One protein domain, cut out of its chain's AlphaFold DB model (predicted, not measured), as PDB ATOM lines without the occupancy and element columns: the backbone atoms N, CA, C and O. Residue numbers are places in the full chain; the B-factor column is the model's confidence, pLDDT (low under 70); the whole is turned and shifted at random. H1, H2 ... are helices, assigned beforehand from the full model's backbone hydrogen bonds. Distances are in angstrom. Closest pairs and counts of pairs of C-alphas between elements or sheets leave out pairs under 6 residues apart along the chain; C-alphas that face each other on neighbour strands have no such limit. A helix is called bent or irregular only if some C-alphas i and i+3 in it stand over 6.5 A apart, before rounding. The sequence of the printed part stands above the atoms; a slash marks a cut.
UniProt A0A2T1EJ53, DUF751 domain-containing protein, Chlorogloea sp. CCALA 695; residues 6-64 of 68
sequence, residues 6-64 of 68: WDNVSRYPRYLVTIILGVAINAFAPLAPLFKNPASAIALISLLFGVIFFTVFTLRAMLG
ATOM      1  N   TRP A   6    -126.522-148.847-160.139       93.19
ATOM      2  CA  TRP A   6    -126.377-148.155-158.857       93.19
ATOM      3  C   TRP A   6    -125.504-146.897-158.945       93.19
ATOM      4  O   TRP A   6    -125.762-145.935-158.225       93.19
ATOM      5  N   ASP A   7    -124.535-146.861-159.868       92.56
ATOM      6  CA  ASP A   7    -123.736-145.659-160.143       92.56
ATOM      7  C   ASP A   7    -124.564-144.543-160.797       92.56
ATOM      8  O   ASP A   7    -124.331-143.363-160.556       92.56
ATOM      9  N   ASN A   8    -125.580-144.896-161.586       90.50
ATOM     10  CA  ASN A   8    -126.537-143.920-162.101       90.50
ATOM     11  C   ASN A   8    -127.517-143.464-161.011       90.50
ATOM     12  O   ASN A   8    -127.789-142.270-160.889       90.50
ATOM     13  N   VAL A   9    -128.009-144.390-160.181       93.75
ATOM     14  CA  VAL A   9    -128.963-144.071-159.108       93.75
ATOM     15  C   VAL A   9    -128.354-143.138-158.059       93.75
ATOM     16  O   VAL A   9    -129.005-142.189-157.617       93.75
ATOM     17  N   SER A  10    -127.085-143.343-157.701       93.81
ATOM     18  CA  SER A  10    -126.372-142.514-156.718       93.81
ATOM     19  C   SER A  10    -126.204-141.048-157.147       93.81
ATOM     20  O   SER A  10    -125.925-140.186-156.309       93.81
ATOM     21  N   ARG A  11    -126.423-140.725-158.431       93.19
ATOM     22  CA  ARG A  11    -126.372-139.353-158.966       93.19
ATOM     23  C   ARG A  11    -127.664-138.575-158.730       93.19
ATOM     24  O   ARG A  11    -127.609-137.348-158.639       93.19
ATOM     25  N   TYR A  12    -128.812-139.242-158.586       94.12
ATOM     26  CA  TYR A  12    -130.100-138.563-158.388       94.12
ATOM     27  C   TYR A  12    -130.152-137.659-157.156       94.12
ATOM     28  O   TYR A  12    -130.644-136.541-157.300       94.12
ATOM     29  N   PRO A  13    -129.612-138.042-155.983       95.50
ATOM     30  CA  PRO A  13    -129.528-137.130-154.846       95.50
ATOM     31  C   PRO A  13    -128.818-135.815-155.188       95.50
ATOM     32  O   PRO A  13    -129.286-134.748-154.802       95.50
ATOM     33  N   ARG A  14    -127.732-135.863-155.974       94.06
ATOM     34  CA  ARG A  14    -127.024-134.653-156.421       94.06
ATOM     35  C   ARG A  14    -127.916-133.785-157.307       94.06
ATOM     36  O   ARG A  14    -127.994-132.582-157.073       94.06
ATOM     37  N   TYR A  15    -128.605-134.381-158.280       95.12
ATOM     38  CA  TYR A  15    -129.538-133.643-159.137       95.12
ATOM     39  C   TYR A  15    -130.685-133.031-158.335       95.12
ATOM     40  O   TYR A  15    -131.021-131.870-158.547       95.12
ATOM     41  N   LEU A  16    -131.239-133.775-157.378       96.38
ATOM     42  CA  LEU A  16    -132.301-133.296-156.503       96.38
ATOM     43  C   LEU A  16    -131.852-132.069-155.703       96.38
ATOM     44  O   LEU A  16    -132.569-131.074-155.673       96.38
ATOM     45  N   VAL A  17    -130.650-132.099-155.119       97.06
ATOM     46  CA  VAL A  17    -130.086-130.943-154.405       97.06
ATOM     47  C   VAL A  17    -129.952-129.738-155.337       97.06
ATOM     48  O   VAL A  17    -130.378-128.645-154.976       97.06
ATOM     49  N   THR A  18    -129.422-129.919-156.549       97.12
ATOM     50  CA  THR A  18    -129.294-128.820-157.518       97.12
ATOM     51  C   THR A  18    -130.652-128.248-157.924       97.12
ATOM     52  O   THR A  18    -130.792-127.030-158.011       97.12
ATOM     53  N   ILE A  19    -131.662-129.098-158.126       97.50
ATOM     54  CA  ILE A  19    -133.025-128.667-158.459       97.50
ATOM     55  C   ILE A  19    -133.629-127.874-157.297       97.50
ATOM     56  O   ILE A  19    -134.119-126.769-157.514       97.50
ATOM     57  N   ILE A  20    -133.552-128.390-156.067       98.00
ATOM     58  CA  ILE A  20    -134.073-127.707-154.874       98.00
ATOM     59  C   ILE A  20    -133.400-126.344-154.702       98.00
ATOM     60  O   ILE A  20    -134.088-125.346-154.493       98.00
ATOM     61  N   LEU A  21    -132.074-126.280-154.838       97.88
ATOM     62  CA  LEU A  21    -131.333-125.022-154.749       97.88
ATOM     63  C   LEU A  21    -131.730-124.050-155.861       97.88
ATOM     64  O   LEU A  21    -131.971-122.880-155.584       97.88
ATOM     65  N   GLY A  22    -131.842-124.523-157.104       97.75
ATOM     66  CA  GLY A  22    -132.264-123.700-158.235       97.75
ATOM     67  C   GLY A  22    -133.666-123.122-158.044       97.75
ATOM     68  O   GLY A  22    -133.878-121.933-158.285       97.75
ATOM     69  N   VAL A  23    -134.608-123.934-157.556       97.94
ATOM     70  CA  VAL A  23    -135.972-123.497-157.231       97.94
ATOM     71  C   VAL A  23    -135.960-122.492-156.083       97.94
ATOM     72  O   VAL A  23    -136.563-121.430-156.212       97.94
ATOM     73  N   ALA A  24    -135.245-122.777-154.992       97.56
ATOM     74  CA  ALA A  24    -135.161-121.879-153.846       97.56
ATOM     75  C   ALA A  24    -134.572-120.516-154.240       97.56
ATOM     76  O   ALA A  24    -135.166-119.480-153.954       97.56
ATOM     77  N   ILE A  25    -133.446-120.500-154.960       97.38
ATOM     78  CA  ILE A  25    -132.809-119.257-155.411       97.38
ATOM     79  C   ILE A  25    -133.763-118.457-156.299       97.38
ATOM     80  O   ILE A  25    -133.926-117.264-156.068       97.38
ATOM     81  N   ASN A  26    -134.431-119.087-157.270       97.81
ATOM     82  CA  ASN A  26    -135.375-118.378-158.139       97.81
ATOM     83  C   ASN A  26    -136.599-117.854-157.380       97.81
ATOM     84  O   ASN A  26    -137.040-116.739-157.642       97.81
ATOM     85  N   ALA A  27    -137.124-118.621-156.424       97.50
ATOM     86  CA  ALA A  27    -138.261-118.203-155.613       97.50
ATOM     87  C   ALA A  27    -137.932-116.980-154.740       97.50
ATOM     88  O   ALA A  27    -138.768-116.091-154.584       97.50
ATOM     89  N   PHE A  28    -136.710-116.907-154.198       96.31
ATOM     90  CA  PHE A  28    -136.294-115.822-153.305       96.31
ATOM     91  C   PHE A  28    -135.535-114.681-154.001       96.31
ATOM     92  O   PHE A  28    -135.408-113.602-153.421       96.31
ATOM     93  N   ALA A  29    -135.074-114.856-155.243       96.94
ATOM     94  CA  ALA A  29    -134.364-113.825-156.006       96.94
ATOM     95  C   ALA A  29    -135.114-112.477-156.091       96.94
ATOM     96  O   ALA A  29    -134.465-111.443-155.912       96.94
ATOM     97  N   PRO A  30    -136.453-112.429-156.268       95.75
ATOM     98  CA  PRO A  30    -137.198-111.167-156.278       95.75
ATOM     99  C   PRO A  30    -137.161-110.401-154.949       95.75
ATOM    100  O   PRO A  30    -137.392-109.194-154.939       95.75
ATOM    101  N   LEU A  31    -136.852-111.065-153.828       95.56
ATOM    102  CA  LEU A  31    -136.740-110.417-152.518       95.56
ATOM    103  C   LEU A  31    -135.385-109.731-152.320       95.56
ATOM    104  O   LEU A  31    -135.293-108.774-151.556       95.56
ATOM    105  N   ALA A  32    -134.338-110.166-153.028       95.94
ATOM    106  CA  ALA A  32    -132.996-109.592-152.933       95.94
ATOM    107  C   ALA A  32    -132.944-108.052-153.085       95.94
ATOM    108  O   ALA A  32    -132.293-107.404-152.260       95.94
ATOM    109  N   PRO A  33    -133.618-107.409-154.065       96.56
ATOM    110  CA  PRO A  33    -133.612-105.949-154.174       96.56
ATOM    111  C   PRO A  33    -134.283-105.227-152.995       96.56
ATOM    112  O   PRO A  33    -133.916-104.085-152.726       96.56
ATOM    113  N   LEU A  34    -135.202-105.866-152.260       96.62
ATOM    114  CA  LEU A  34    -135.870-105.252-151.102       96.62
ATOM    115  C   LEU A  34    -134.902-104.985-149.944       96.62
ATOM    116  O   LEU A  34    -135.147-104.091-149.139       96.62
ATOM    117  N   PHE A  35    -133.775-105.697-149.890       96.69
ATOM    118  CA  PHE A  35    -132.726-105.469-148.897       96.69
ATOM    119  C   PHE A  35    -131.807-104.284-149.230       96.69
ATOM    120  O   PHE A  35    -131.001-103.889-148.392       96.69
ATOM    121  N   LYS A  36    -131.918-103.684-150.426       97.12
ATOM    122  CA  LYS A  36    -131.102-102.519-150.821       97.12
ATOM    123  C   LYS A  36    -131.566-101.209-150.184       97.12
ATOM    124  O   LYS A  36    -130.782-100.270-150.105       97.12
ATOM    125  N   ASN A  37    -132.827-101.129-149.760       97.25
ATOM    126  CA  ASN A  37    -133.368 -99.980-149.045       97.25
ATOM    127  C   ASN A  37    -133.729-100.411-147.611       97.25
ATOM    128  O   ASN A  37    -134.453-101.393-147.435       97.25
ATOM    129  N   PRO A  38    -133.243 -99.698-146.577       96.88
ATOM    130  CA  PRO A  38    -133.452-100.095-145.187       96.88
ATOM    131  C   PRO A  38    -134.934-100.143-144.801       96.88
ATOM    132  O   PRO A  38    -135.337-101.033-144.059       96.88
ATOM    133  N   ALA A  39    -135.770 -99.249-145.335       98.12
ATOM    134  CA  ALA A  39    -137.196 -99.232-145.028       98.12
ATOM    135  C   ALA A  39    -137.915-100.475-145.575       98.12
ATOM    136  O   ALA A  39    -138.671-101.119-144.847       98.12
ATOM    137  N   SER A  40    -137.649-100.863-146.829       97.75
ATOM    138  CA  SER A  40    -138.236-102.080-147.411       97.75
ATOM    139  C   SER A  40    -137.696-103.353-146.763       97.75
ATOM    140  O   SER A  40    -138.449-104.312-146.597       97.75
ATOM    141  N   ALA A  41    -136.429-103.357-146.340       97.69
ATOM    142  CA  ALA A  41    -135.841-104.467-145.599       97.69
ATOM    143  C   ALA A  41    -136.545-104.667-144.247       97.69
ATOM    144  O   ALA A  41    -136.975-105.775-143.927       97.69
ATOM    145  N   ILE A  42    -136.723-103.584-143.481       98.19
ATOM    146  CA  ILE A  42    -137.437-103.606-142.197       98.19
ATOM    147  C   ILE A  42    -138.888-104.051-142.395       98.19
ATOM    148  O   ILE A  42    -139.378-104.875-141.622       98.19
ATOM    149  N   ALA A  43    -139.567-103.558-143.436       97.94
ATOM    150  CA  ALA A  43    -140.939-103.951-143.745       97.94
ATOM    151  C   ALA A  43    -141.052-105.455-144.041       97.94
ATOM    152  O   ALA A  43    -141.911-106.125-143.470       97.94
ATOM    153  N   LEU A  44    -140.161-106.004-144.874       97.44
ATOM    154  CA  LEU A  44    -140.140-107.430-145.205       97.44
ATOM    155  C   LEU A  44    -139.886-108.298-143.966       97.44
ATOM    156  O   LEU A  44    -140.601-109.269-143.732       97.44
ATOM    157  N   ILE A  45    -138.894-107.935-143.149       97.44
ATOM    158  CA  ILE A  45    -138.563-108.668-141.921       97.44
ATOM    159  C   ILE A  45    -139.741-108.621-140.941       97.44
ATOM    160  O   ILE A  45    -140.159-109.657-140.425       97.44
ATOM    161  N   SER A  46    -140.320-107.439-140.726       98.12
ATOM    162  CA  SER A  46    -141.461-107.260-139.822       98.12
ATOM    163  C   SER A  46    -142.686-108.036-140.297       98.12
ATOM    164  O   SER A  46    -143.390-108.610-139.474       98.12
ATOM    165  N   LEU A  47    -142.919-108.109-141.611       97.75
ATOM    166  CA  LEU A  47    -143.984-108.923-142.191       97.75
ATOM    167  C   LEU A  47    -143.768-110.414-141.898       97.75
ATOM    168  O   LEU A  47    -144.693-111.081-141.441       97.75
ATOM    169  N   LEU A  48    -142.555-110.935-142.117       97.12
ATOM    170  CA  LEU A  48    -142.235-112.347-141.873       97.12
ATOM    171  C   LEU A  48    -142.431-112.728-140.403       97.12
ATOM    172  O   LEU A  48    -143.129-113.698-140.102       97.12
ATOM    173  N   PHE A  49    -141.870-111.941-139.482       98.25
ATOM    174  CA  PHE A  49    -142.096-112.148-138.052       98.25
ATOM    175  C   PHE A  49    -143.567-111.960-137.685       98.25
ATOM    176  O   PHE A  49    -144.113-112.763-136.935       98.25
ATOM    177  N   GLY A  50    -144.226-110.949-138.249       98.44
ATOM    178  CA  GLY A  50    -145.636-110.654-138.026       98.44
ATOM    179  C   GLY A  50    -146.538-111.838-138.359       98.44
ATOM    180  O   GLY A  50    -147.376-112.195-137.541       98.44
ATOM    181  N   VAL A  51    -146.325-112.507-139.496       98.38
ATOM    182  CA  VAL A  51    -147.082-113.713-139.880       98.38
ATOM    183  C   VAL A  51    -146.863-114.854-138.882       98.38
ATOM    184  O   VAL A  51    -147.827-115.509-138.477       98.38
ATOM    185  N   ILE A  52    -145.620-115.078-138.445       98.31
ATOM    186  CA  ILE A  52    -145.296-116.119-137.459       98.31
ATOM    187  C   ILE A  52    -145.978-115.813-136.123       98.31
ATOM    188  O   ILE A  52    -146.708-116.657-135.603       98.31
ATOM    189  N   PHE A  53    -145.797-114.606-135.584       98.00
ATOM    190  CA  PHE A  53    -146.404-114.193-134.319       98.00
ATOM    191  C   PHE A  53    -147.928-114.209-134.389       98.00
ATOM    192  O   PHE A  53    -148.566-114.734-133.482       98.00
ATOM    193  N   PHE A  54    -148.517-113.709-135.475       98.06
ATOM    194  CA  PHE A  54    -149.959-113.753-135.700       98.06
ATOM    195  C   PHE A  54    -150.492-115.188-135.656       98.06
ATOM    196  O   PHE A  54    -151.469-115.467-134.961       98.06
ATOM    197  N   THR A  55    -149.814-116.115-136.336       98.12
ATOM    198  CA  THR A  55    -150.183-117.535-136.337       98.12
ATOM    199  C   THR A  55    -150.055-118.134-134.938       98.12
ATOM    200  O   THR A  55    -150.990-118.761-134.445       98.12
ATOM    201  N   VAL A  56    -148.930-117.897-134.256       97.31
ATOM    202  CA  VAL A  56    -148.684-118.391-132.894       97.31
ATOM    203  C   VAL A  56    -149.724-117.858-131.913       97.31
ATOM    204  O   VAL A  56    -150.291-118.637-131.152       97.31
ATOM    205  N   PHE A  57    -150.012-116.555-131.923       96.56
ATOM    206  CA  PHE A  57    -151.001-115.956-131.028       96.56
ATOM    207  C   PHE A  57    -152.408-116.472-131.305       96.56
ATOM    208  O   PHE A  57    -153.132-116.778-130.360       96.56
ATOM    209  N   THR A  58    -152.764-116.647-132.577       96.88
ATOM    210  CA  THR A  58    -154.048-117.235-132.970       96.88
ATOM    211  C   THR A  58    -154.183-118.655-132.429       96.88
ATOM    212  O   THR A  58    -155.164-118.969-131.759       96.88
ATOM    213  N   LEU A  59    -153.172-119.502-132.637       97.31
ATOM    214  CA  LEU A  59    -153.167-120.870-132.116       97.31
ATOM    215  C   LEU A  59    -153.206-120.897-130.586       97.31
ATOM    216  O   LEU A  59    -153.959-121.674-130.009       97.31
ATOM    217  N   ARG A  60    -152.454-120.025-129.906       96.62
ATOM    218  CA  ARG A  60    -152.503-119.925-128.440       96.62
ATOM    219  C   ARG A  60    -153.885-119.526-127.937       96.62
ATOM    220  O   ARG A  60    -154.331-120.098-126.948       96.62
ATOM    221  N   ALA A  61    -154.556-118.590-128.608       95.69
ATOM    222  CA  ALA A  61    -155.918-118.190-128.266       95.69
ATOM    223  C   ALA A  61    -156.909-119.348-128.470       95.69
ATOM    224  O   ALA A  61    -157.699-119.638-127.578       95.69
ATOM    225  N   MET A  62    -156.813-120.059-129.597       96.69
ATOM    226  CA  MET A  62    -157.656-121.225-129.895       96.69
ATOM    227  C   MET A  62    -157.456-122.378-128.905       96.69
ATOM    228  O   MET A  62    -158.409-123.073-128.571       96.69
ATOM    229  N   LEU A  63    -156.227-122.574-128.427       96.75
ATOM    230  CA  LEU A  63    -155.871-123.638-127.484       96.75
ATOM    231  C   LEU A  63    -156.053-123.237-126.011       96.75
ATOM    232  O   LEU A  63    -155.726-124.027-125.129       96.75
ATOM    233  N   GLY A  64    -156.521-122.019-125.720       93.12
ATOM    234  CA  GLY A  64    -156.669-121.536-124.343       93.12
ATOM    235  C   GLY A  64    -155.339-121.377-123.591       93.12
ATOM    236  O   GLY A  64    -155.321-121.364-122.368       93.12
TER     237      GLY A  64
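AT A GLANCE: This is residues 6 to 64 of the 68 residues of the protein "DUF751 domain-containing protein" of Chlorogloea sp. CCALA 695 (UniProt A0A2T1EJ53). Two long helices, H2 and H3, meet near their ends in a wide open V, with the short helix H1 at the far tip of the H2 arm. Both arms stand free over most of their length, in residues 6 to 30 and 46 to 64, and H2 has a kink of 48 degrees near residue 30, on the way to the corner. The printed part has 59 residues with three named helices, in the order H1, H2, H3, and no named strand; the class is all helix. The whole is extended, with a radius of gyration of the C-alphas of 18.7 A, and flat, with spans of 52 by 39 by 10 A.

IN THESE COORDINATES: Find C-alpha 6 at (-126.377, -148.155, -158.857), where H1 begins; it takes in residues 6 to 9. After two residues between them, H2 begins at C-alpha 12 at (-130.100, -138.563, -158.388), and it runs through residues 12 to 36, 36.8 A from first to last C-alpha. Look within it at residues 27 to 30: H2 is irregular there, with C-alphas 27 and 30 standing 7.1 A apart, where about 5 A is the distance in a regular helix. After Asn 37 comes H3, residues 38 to 62, 35.6 A from first to last C-alpha, ending at C-alpha 62 at (-157.656, -121.225, -129.895).

HOW THE PARTS SIT: Start at residue 6: H1 and H2 meet only through their link, a tight one of 2 residues. H1 and H3 are apart. Go on to the tight link of 1 residue between H2 and H3, where these two touch only at the corner, with 4 pairs of C-alphas within 8 A. Their closest C-alphas are those of Phe 35 and Ala 41, 4.6 A apart. H2 touches with residues 34 to 35 alone, and H3 with residues 40 to 44 alone. The lines of H2 and H3 stand at a steep tilt of 66 degrees, opposite ways, though the line of the irregular H2 is a rough one; their centres are 22.9 A apart. In the backbone of H3 every O i to N i+4 pair is within hydrogen-bond range, in H2 14 of 21 are, and H1 is too short for such a pair.

THE WHOLE: Look for the two C-alphas farthest apart, those of Asp 7 and Gly 64, and you will find them 54.3 A from each other. The printed part runs from residue 6 to residue 64 and has no cut, and neither link is long. The mean pLDDT of the printed part of this model is 96.6, and no printed residue is under 70.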